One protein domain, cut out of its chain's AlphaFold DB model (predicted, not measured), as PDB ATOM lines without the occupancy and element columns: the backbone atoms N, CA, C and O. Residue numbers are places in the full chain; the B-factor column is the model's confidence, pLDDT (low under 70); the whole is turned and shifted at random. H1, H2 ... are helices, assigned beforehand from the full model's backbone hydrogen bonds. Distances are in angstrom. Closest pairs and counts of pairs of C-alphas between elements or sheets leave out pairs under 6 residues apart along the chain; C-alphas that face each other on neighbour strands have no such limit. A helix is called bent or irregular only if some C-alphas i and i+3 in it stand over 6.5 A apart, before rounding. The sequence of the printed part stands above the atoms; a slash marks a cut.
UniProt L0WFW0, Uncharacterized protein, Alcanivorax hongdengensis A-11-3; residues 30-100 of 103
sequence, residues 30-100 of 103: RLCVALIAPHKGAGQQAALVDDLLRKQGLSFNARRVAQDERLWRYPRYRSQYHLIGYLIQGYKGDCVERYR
ATOM      1  N   ARG A  30     183.715 253.400 250.124       97.38
ATOM      2  CA  ARG A  30     183.750 254.693 249.404       97.38
ATOM      3  C   ARG A  30     182.853 254.676 248.171       97.38
ATOM      4  O   ARG A  30     182.029 255.574 248.003       97.38
ATOM      5  N   LEU A  31     182.972 253.634 247.347       97.88
ATOM      6  CA  LEU A  31     182.134 253.456 246.158       97.88
ATOM      7  C   LEU A  31     180.657 253.294 246.526       97.88
ATOM      8  O   LEU A  31     179.794 253.885 245.884       97.88
ATOM      9  N   CYS A  32     180.360 252.528 247.575       98.06
ATOM     10  CA  CYS A  32     179.007 252.374 248.093       98.06
ATOM     11  C   CYS A  32     178.402 253.722 248.508       98.06
ATOM     12  O   CYS A  32     177.312 254.059 248.054       98.06
ATOM     13  N   VAL A  33     179.114 254.524 249.308       97.81
ATOM     14  CA  VAL A  33     178.631 255.832 249.776       97.81
ATOM     15  C   VAL A  33     178.390 256.798 248.618       97.81
ATOM     16  O   VAL A  33     177.357 257.466 248.600       97.81
ATOM     17  N   ALA A  34     179.285 256.827 247.629       96.94
ATOM     18  CA  ALA A  34     179.091 257.634 246.425       96.94
ATOM     19  C   ALA A  34     177.799 257.260 245.668       96.94
ATOM     20  O   ALA A  34     177.162 258.129 245.079       96.94
ATOM     21  N   LEU A  35     177.393 255.985 245.716       96.62
ATOM     22  CA  LEU A  35     176.172 255.488 245.076       96.62
ATOM     23  C   LEU A  35     174.908 255.726 245.907       96.62
ATOM     24  O   LEU A  35     173.879 256.088 245.343       96.62
ATOM     25  N   ILE A  36     174.953 255.491 247.222       96.31
ATOM     26  CA  ILE A  36     173.752 255.562 248.070       96.31
ATOM     27  C   ILE A  36     173.463 256.973 248.579       96.31
ATOM     28  O   ILE A  36     172.326 257.257 248.917       96.31
ATOM     29  N   ALA A  37     174.463 257.856 248.620       95.88
ATOM     30  CA  ALA A  37     174.332 259.219 249.127       95.88
ATOM     31  C   ALA A  37     174.876 260.274 248.134       95.88
ATOM     32  O   ALA A  37     175.683 261.127 248.525       95.88
ATOM     33  N   PRO A  38     174.456 260.262 246.850       95.56
ATOM     34  CA  PRO A  38     175.041 261.119 245.811       95.56
ATOM     35  C   PRO A  38     174.755 262.612 246.022       95.56
ATOM     36  O   PRO A  38     175.487 263.459 245.527       95.56
ATOM     37  N   HIS A  39     173.705 262.944 246.777       95.12
ATOM     38  CA  HIS A  39     173.335 264.321 247.110       95.12
ATOM     39  C   HIS A  39     174.202 264.929 248.225       95.12
ATOM     40  O   HIS A  39     174.129 266.133 248.468       95.12
ATOM     41  N   LYS A  40     174.985 264.115 248.946       95.00
ATOM     42  CA  LYS A  40     175.860 264.595 250.020       95.00
ATOM     43  C   LYS A  40     177.140 265.176 249.429       95.00
ATOM     44  O   LYS A  40     177.727 264.605 248.514       95.00
ATOM     45  N   GLY A  41     177.612 266.288 249.993       95.25
ATOM     46  CA  GLY A  41     178.904 266.863 249.609       95.25
ATOM     47  C   GLY A  41     180.073 265.936 249.968       95.25
ATOM     48  O   GLY A  41     179.955 265.096 250.860       95.25
ATOM     49  N   ALA A  42     181.235 266.121 249.333       92.81
ATOM     50  CA  ALA A  42     182.398 265.239 249.506       92.81
ATOM     51  C   ALA A  42     182.817 265.037 250.979       92.81
ATOM     52  O   ALA A  42     183.128 263.922 251.391       92.81
ATOM     53  N   GLY A  43     182.769 266.093 251.803       94.69
ATOM     54  CA  GLY A  43     183.069 265.991 253.238       94.69
ATOM     55  C   GLY A  43     182.046 265.156 254.017       94.69
ATOM     56  O   GLY A  43     182.419 264.366 254.880       94.69
ATOM     57  N   GLN A  44     180.759 265.275 253.677       96.50
ATOM     58  CA  GLN A  44     179.687 264.483 254.288       96.50
ATOM     59  C   GLN A  44     179.765 263.013 253.862       96.50
ATOM     60  O   GLN A  44     179.565 262.124 254.686       96.50
ATOM     61  N   GLN A  45     180.100 262.748 252.598       96.44
ATOM     62  CA  GLN A  45     180.362 261.391 252.118       96.44
ATOM     63  C   GLN A  45     181.566 260.774 252.836       96.44
ATOM     64  O   GLN A  45     181.475 259.647 253.312       96.44
ATOM     65  N   ALA A  46     182.666 261.514 252.992       94.44
ATOM     66  CA  ALA A  46     183.838 261.033 253.720       94.44
ATOM     67  C   ALA A  46     183.523 260.711 255.193       94.44
ATOM     68  O   ALA A  46     183.952 259.673 255.695       94.44
ATOM     69  N   ALA A  47     182.734 261.558 255.862       95.88
ATOM     70  CA  ALA A  47     182.276 261.307 257.226       95.88
ATOM     71  C   ALA A  47     181.383 260.058 257.317       95.88
ATOM     72  O   ALA A  47     181.534 259.261 258.240       95.88
ATOM     73  N   LEU A  48     180.494 259.847 256.340       96.62
ATOM     74  CA  LEU A  48     179.663 258.645 256.280       96.62
ATOM     75  C   LEU A  48     180.506 257.384 256.045       96.62
ATOM     76  O   LEU A  48     180.273 256.371 256.693       96.62
ATOM     77  N   VAL A  49     181.515 257.439 255.171       97.38
ATOM     78  CA  VAL A  49     182.458 256.322 254.981       97.38
ATOM     79  C   VAL A  49     183.161 255.974 256.295       97.38
ATOM     80  O   VAL A  49     183.221 254.803 256.660       97.38
ATOM     81  N   ASP A  50     183.669 256.973 257.019       96.50
ATOM     82  CA  ASP A  50     184.333 256.779 258.315       96.50
ATOM     83  C   ASP A  50     183.386 256.174 259.370       96.50
ATOM     84  O   ASP A  50     183.758 255.207 260.036       96.50
ATOM     85  N   ASP A  51     182.140 256.649 259.470       96.56
ATOM     86  CA  ASP A  51     181.117 256.070 260.356       96.56
ATOM     87  C   ASP A  51     180.804 254.602 260.015       96.56
ATOM     88  O   ASP A  51     180.823 253.729 260.890       96.56
ATOM     89  N   LEU A  52     180.561 254.297 258.735       96.31
ATOM     90  CA  LEU A  52     180.226 252.941 258.289       96.31
ATOM     91  C   LEU A  52     181.376 251.951 258.502       96.31
ATOM     92  O   LEU A  52     181.123 250.791 258.837       96.31
ATOM     93  N   LEU A  53     182.624 252.388 258.327       96.94
ATOM     94  CA  LEU A  53     183.803 251.559 258.572       96.94
ATOM     95  C   LEU A  53     184.048 251.353 260.070       96.94
ATOM     96  O   LEU A  53     184.310 250.222 260.488       96.94
ATOM     97  N   ARG A  54     183.873 252.387 260.905       96.19
ATOM     98  CA  ARG A  54     184.000 252.254 262.368       96.19
ATOM     99  C   ARG A  54     182.992 251.275 262.952       96.19
ATOM    100  O   ARG A  54     183.354 250.491 263.826       96.19
ATOM    101  N   LYS A  55     181.763 251.243 262.426       94.31
ATOM    102  CA  LYS A  55     180.745 250.234 262.784       94.31
ATOM    103  C   LYS A  55     181.165 248.798 262.458       94.31
ATOM    104  O   LYS A  55     180.607 247.860 263.015       94.31
ATOM    105  N   GLN A  56     182.145 248.626 261.576       92.44
ATOM    106  CA  GLN A  56     182.748 247.341 261.216       92.44
ATOM    107  C   GLN A  56     184.094 247.110 261.924       92.44
ATOM    108  O   GLN A  56     184.819 246.184 261.572       92.44
ATOM    109  N   GLY A  57     184.456 247.953 262.898       94.81
ATOM    110  CA  GLY A  57     185.723 247.861 263.625       94.81
ATOM    111  C   GLY A  57     186.946 248.324 262.828       94.81
ATOM    112  O   GLY A  57     188.071 248.077 263.256       94.81
ATOM    113  N   LEU A  58     186.757 248.998 261.687       95.44
ATOM    114  CA  LEU A  58     187.846 249.492 260.845       95.44
ATOM    115  C   LEU A  58     187.919 251.020 260.900       95.44
ATOM    116  O   LEU A  58     186.965 251.719 260.575       95.44
ATOM    117  N   SER A  59     189.079 251.551 261.274       91.12
ATOM    118  CA  SER A  59     189.403 252.969 261.102       91.12
ATOM    119  C   SER A  59     190.497 253.120 260.051       91.12
ATOM    120  O   SER A  59     191.335 252.232 259.876       91.12
ATOM    121  N   PHE A  60     190.492 254.237 259.324       92.94
ATOM    122  CA  PHE A  60     191.498 254.481 258.299       92.94
ATOM    123  C   PHE A  60     191.983 255.930 258.278       92.94
ATOM    124  O   PHE A  60     191.325 256.850 258.754       92.94
ATOM    125  N   ASN A  61     193.155 256.132 257.681       94.00
ATOM    126  CA  ASN A  61     193.729 257.432 257.388       94.00
ATOM    127  C   ASN A  61     193.757 257.624 255.870       94.00
ATOM    128  O   ASN A  61     194.398 256.856 255.153       94.00
ATOM    129  N   ALA A  62     193.093 258.670 255.374       90.88
ATOM    130  CA  ALA A  62     192.962 258.910 253.939       90.88
ATOM    131  C   ALA A  62     194.313 259.020 253.206       90.88
ATOM    132  O   ALA A  62     194.428 258.534 252.083       90.88
ATOM    133  N   ARG A  63     195.348 259.592 253.843       94.38
ATOM    134  CA  ARG A  63     196.685 259.721 253.237       94.38
ATOM    135  C   ARG A  63     197.372 258.366 253.077       94.38
ATOM    136  O   ARG A  63     197.993 258.134 252.046       94.38
ATOM    137  N   ARG A  64     197.234 257.477 254.067       95.50
ATOM    138  CA  ARG A  64     197.777 256.109 254.009       95.50
ATOM    139  C   ARG A  64     197.074 255.279 252.941       95.50
ATOM    140  O   ARG A  64     197.740 254.639 252.144       95.50
ATOM    141  N   VAL A  65     195.747 255.386 252.841       94.69
ATOM    142  CA  VAL A  65     194.993 254.712 251.770       94.69
ATOM    143  C   VAL A  65     195.426 255.211 250.390       94.69
ATOM    144  O   VAL A  65     195.663 254.404 249.505       94.69
ATOM    145  N   ALA A  66     195.609 256.523 250.207       94.50
ATOM    146  CA  ALA A  66     196.114 257.065 248.942       94.50
ATOM    147  C   ALA A  66     197.551 256.603 248.625       94.50
ATOM    148  O   ALA A  66     197.936 256.489 247.462       94.50
ATOM    149  N   GLN A  67     198.375 256.344 249.645       94.81
ATOM    150  CA  GLN A  67     199.698 255.753 249.455       94.81
ATOM    151  C   GLN A  67     199.602 254.292 249.010       94.81
ATOM    152  O   GLN A  67     200.230 253.944 248.014       94.81
ATOM    153  N   ASP A  68     198.775 253.489 249.676       94.75
ATOM    154  CA  ASP A  68     198.521 252.097 249.306       94.75
ATOM    155  C   ASP A  68     197.936 252.001 247.885       94.75
ATOM    156  O   ASP A  68     198.404 251.208 247.072       94.75
ATOM    157  N   GLU A  69     196.998 252.880 247.517       93.44
ATOM    158  CA  GLU A  69     196.435 252.951 246.161       93.44
ATOM    159  C   GLU A  69     197.511 253.213 245.098       93.44
ATOM    160  O   GLU A  69     197.519 252.577 244.042       93.44
ATOM    161  N   ARG A  70     198.452 254.128 245.368       93.69
ATOM    162  CA  ARG A  70     199.585 254.376 244.464       93.69
ATOM    163  C   ARG A  70     200.490 253.157 244.356       93.69
ATOM    164  O   ARG A  70     200.928 252.847 243.250       93.69
ATOM    165  N   LEU A  71     200.749 252.470 245.467       92.12
ATOM    166  CA  LEU A  71     201.567 251.262 245.473       92.12
ATOM    167  C   LEU A  71     200.940 250.168 244.605       92.12
ATOM    168  O   LEU A  71     201.639 249.586 243.779       92.12
ATOM    169  N   TRP A  72     199.624 249.963 244.684       90.56
ATOM    170  CA  TRP A  72     198.919 248.969 243.866       90.56
ATOM    171  C   TRP A  72     199.063 249.167 242.350       90.56
ATOM    172  O   TRP A  72     198.912 248.208 241.592       90.56
ATOM    173  N   ARG A  73     199.400 250.379 241.887       89.25
ATOM    174  CA  ARG A  73     199.628 250.664 240.460       89.25
ATOM    175  C   ARG A  73     200.958 250.117 239.937       89.25
ATOM    176  O   ARG A  73     201.139 250.048 238.721       89.25
ATOM    177  N   TYR A  74     201.895 249.731 240.807       90.19
ATOM    178  CA  TYR A  74     203.170 249.174 240.358       90.19
ATOM    179  C   TYR A  74     202.996 247.764 239.769       90.19
ATOM    180  O   TYR A  74     202.316 246.926 240.369       90.19
ATOM    181  N   PRO A  75     203.683 247.437 238.653       89.44
ATOM    182  CA  PRO A  75     203.553 246.138 237.986       89.44
ATOM    183  C   PRO A  75     203.786 244.933 238.902       89.44
ATOM    184  O   PRO A  75     203.130 243.906 238.736       89.44
ATOM    185  N   ARG A  76     204.670 245.077 239.901       88.88
ATOM    186  CA  ARG A  76     204.996 244.019 240.868       88.88
ATOM    187  C   ARG A  76     203.795 243.530 241.688       88.88
ATOM    188  O   ARG A  76     203.819 242.398 242.153       88.88
ATOM    189  N   TYR A  77     202.737 244.332 241.820       89.31
ATOM    190  CA  TYR A  77     201.533 243.965 242.575       89.31
ATOM    191  C   TYR A  77     200.314 243.680 241.701       89.31
ATOM    192  O   TYR A  77     199.217 243.492 242.222       89.31
ATOM    193  N   ARG A  78     200.466 243.634 240.373       87.44
ATOM    194  CA  ARG A  78     199.329 243.559 239.444       87.44
ATOM    195  C   ARG A  78     198.410 242.360 239.703       87.44
ATOM    196  O   ARG A  78     197.193 242.513 239.670       87.44
ATOM    197  N   SER A  79     198.970 241.182 239.985       85.19
ATOM    198  CA  SER A  79     198.187 239.974 240.295       85.19
ATOM    199  C   SER A  79     197.356 240.128 241.573       85.19
ATOM    200  O   SER A  79     196.182 239.764 241.590       85.19
ATOM    201  N   GLN A  80     197.932 240.728 242.617       86.94
ATOM    202  CA  GLN A  80     197.239 241.021 243.874       86.94
ATOM    203  C   GLN A  80     196.152 242.077 243.665       86.94
ATOM    204  O   GLN A  80     195.038 241.921 244.153       86.94
ATOM    205  N   TYR A  81     196.436 243.111 242.871       88.06
ATOM    206  CA  TYR A  81     195.463 244.156 242.577       88.06
ATOM    207  C   TYR A  81     194.228 243.625 241.837       88.06
ATOM    208  O   TYR A  81     193.113 244.063 242.116       88.06
ATOM    209  N   HIS A  82     194.386 242.627 240.960       88.44
ATOM    210  CA  HIS A  82     193.242 241.945 240.351       88.44
ATOM    211  C   HIS A  82     192.342 241.269 241.399       88.44
ATOM    212  O   HIS A  82     191.126 241.441 241.341       88.44
ATOM    213  N   LEU A  83     192.920 240.558 242.376       88.06
ATOM    214  CA  LEU A  83     192.159 239.946 243.474       88.06
ATOM    215  C   LEU A  83     191.450 241.003 244.334       88.06
ATOM    216  O   LEU A  83     190.258 240.882 244.611       88.06
ATOM    217  N   ILE A  84     192.167 242.067 244.701       93.44
ATOM    218  CA  ILE A  84     191.623 243.198 245.465       93.44
ATOM    219  C   ILE A  84     190.437 243.824 244.729       93.44
ATOM    220  O   ILE A  84     189.430 244.139 245.357       93.44
ATOM    221  N   GLY A  85     190.508 243.948 243.402       94.69
ATOM    222  CA  GLY A  85     189.407 244.444 242.579       94.69
ATOM    223  C   GLY A  85     188.105 243.662 242.778       94.69
ATOM    224  O   GLY A  85     187.049 244.277 242.930       94.69
ATOM    225  N   TYR A  86     188.167 242.328 242.850       95.44
ATOM    226  CA  TYR A  86     186.987 241.501 243.132       95.44
ATOM    227  C   TYR A  86     186.433 241.748 244.539       95.44
ATOM    228  O   TYR A  86     185.223 241.917 244.696       95.44
ATOM    229  N   LEU A  87     187.304 241.846 245.548       96.62
ATOM    230  CA  LEU A  87     186.898 242.136 246.928       96.62
ATOM    231  C   LEU A  87     186.253 243.522 247.059       96.62
ATOM    232  O   LEU A  87     185.232 243.660 247.725       96.62
ATOM    233  N   ILE A  88     186.794 244.539 246.378       98.19
ATOM    234  CA  ILE A  88     186.218 245.892 246.339       98.19
ATOM    235  C   ILE A  88     184.782 245.845 245.815       98.19
ATOM    236  O   ILE A  88     183.891 246.466 246.395       98.19
ATOM    237  N   GLN A  89     184.540 245.110 244.724       98.12
ATOM    238  CA  GLN A  89     183.194 244.990 244.161       98.12
ATOM    239  C   GLN A  89     182.246 244.230 245.094       98.12
ATOM    240  O   GLN A  89     181.099 244.656 245.234       98.12
ATOM    241  N   GLY A  90     182.726 243.173 245.758       98.00
ATOM    242  CA  GLY A  90     181.968 242.442 246.777       98.00
ATOM    243  C   GLY A  90     181.554 243.351 247.934       98.00
ATOM    244  O   GLY A  90     180.365 243.545 248.171       98.00
ATOM    245  N   TYR A  91     182.515 244.028 248.568       98.12
ATOM    246  CA  TYR A  91     182.239 244.944 249.678       98.12
ATOM    247  C   TYR A  91     181.344 246.119 249.292       98.12
ATOM    248  O   TYR A  91     180.502 246.545 250.085       98.12
ATOM    249  N   LYS A  92     181.490 246.640 248.069       98.38
ATOM    250  CA  LYS A  92     180.566 247.637 247.522       98.38
ATOM    251  C   LYS A  92     179.144 247.076 247.451       98.38
ATOM    252  O   LYS A  92     178.218 247.757 247.880       98.38
ATOM    253  N   GLY A  93     178.974 245.869 246.906       97.94
ATOM    254  CA  GLY A  93     177.682 245.188 246.785       97.94
ATOM    255  C   GLY A  93     177.005 244.993 248.139       97.94
ATOM    256  O   GLY A  93     175.901 245.498 248.334       97.94
ATOM    257  N   ASP A  94     177.715 244.385 249.090       97.25
ATOM    258  CA  ASP A  94     177.224 244.131 250.450       97.25
ATOM    259  C   ASP A  94     176.802 245.425 251.160       97.25
ATOM    260  O   ASP A  94     175.772 245.492 251.836       97.25
ATOM    261  N   CYS A  95     177.602 246.484 251.007       97.31
ATOM    262  CA  CYS A  95     177.292 247.789 251.576       97.31
ATOM    263  C   CYS A  95     176.039 248.398 250.935       97.31
ATOM    264  O   CYS A  95     175.157 248.879 251.651       97.31
ATOM    265  N   VAL A  96     175.925 248.358 249.604       97.56
ATOM    266  CA  VAL A  96     174.745 248.875 248.904       97.56
ATOM    267  C   VAL A  96     173.506 248.106 249.343       97.56
ATOM    268  O   VAL A  96     172.530 248.735 249.730       97.56
ATOM    269  N   GLU A  97     173.537 246.777 249.357       96.75
ATOM    270  CA  GLU A  97     172.400 245.957 249.788       96.75
ATOM    271  C   GLU A  97     171.950 246.306 251.212       96.75
ATOM    272  O   GLU A  97     170.760 246.480 251.477       96.75
ATOM    273  N   ARG A  98     172.905 246.510 252.123       95.75
ATOM    274  CA  ARG A  98     172.623 246.828 253.525       95.75
ATOM    275  C   ARG A  98     172.064 248.235 253.755       95.75
ATOM    276  O   ARG A  98     171.336 248.441 254.731       95.75
ATOM    277  N   TYR A  99     172.447 249.214 252.935       94.56
ATOM    278  CA  TYR A  99     172.175 250.634 253.200       94.56
ATOM    279  C   TYR A  99     171.367 251.354 252.114       94.56
ATOM    280  O   TYR A  99     171.055 252.536 252.272       94.56
ATOM    281  N   ARG A 100     170.976 250.668 251.036       86.94
ATOM    282  CA  ARG A 100     170.124 251.235 249.986       86.94
ATOM    283  C   ARG A 100     168.817 251.765 250.581       86.94
ATOM    284  O   ARG A 100     168.139 251.075 251.335       86.94
TER     285      ARG A 100
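What this domain is: This is residues 30 to 100 of the 103 residues of an uncharacterized protein of Alcanivorax hongdengensis A-11-3 (UniProt L0WFW0). H4, one long helix, makes one side of an open frame; H1 packs on its residues 92 to 99, H2 packs on H1, and H3 meets H4 at a corner. The printed part has 71 residues, named helices H1, H2, H3, H4 in that order, no named strand, and is all helix. It is only just compact, close to loose, with a radius of gyration of the C-alphas of 13.3 A and spans of 37 by 25 by 24 A.

Where its parts are: Find C-alpha 75 at (203.553, 246.138, 237.986); H4 runs 35.2 A from there to C-alpha 99 at (172.175, 250.634, 253.200). It has a kink of 40 degrees near residue 82 and is irregular, C-alphas 76 and 79 being 7.9 A apart. H1 is residues 30 to 36, 10.1 A; H2 42 to 54, 18.3 A; H3 62 to 72, 15.4 A.

How they stand to each other: At Lys 92, H4 touches H1, closest C-alphas Cys 32 and Lys 92, 5.0 A, at a shallow tilt of 30 degrees, the same way. H1 touches residues 45 to 49 of H2, closest C-alphas Arg 30 and Val 49, 6.0 A, about perpendicular, only just, at 72 degrees. H3 and H4 only just touch, with 3 pairs of C-alphas within 8 A, and only at the corner, closest C-alphas Trp 72 and Tyr 81, 6.1 A. H2 is apart from H3 and H4. Every O i to N i+4 pair is within hydrogen-bond range in H1, H2 and H3, and 19 of 21 in H4.

The domain as a whole: Look to His 39 and Arg 76 for the C-alphas farthest apart, 38.1 A. The printed part has no cut, no link is long, and no printed residue is under 70 in pLDDT.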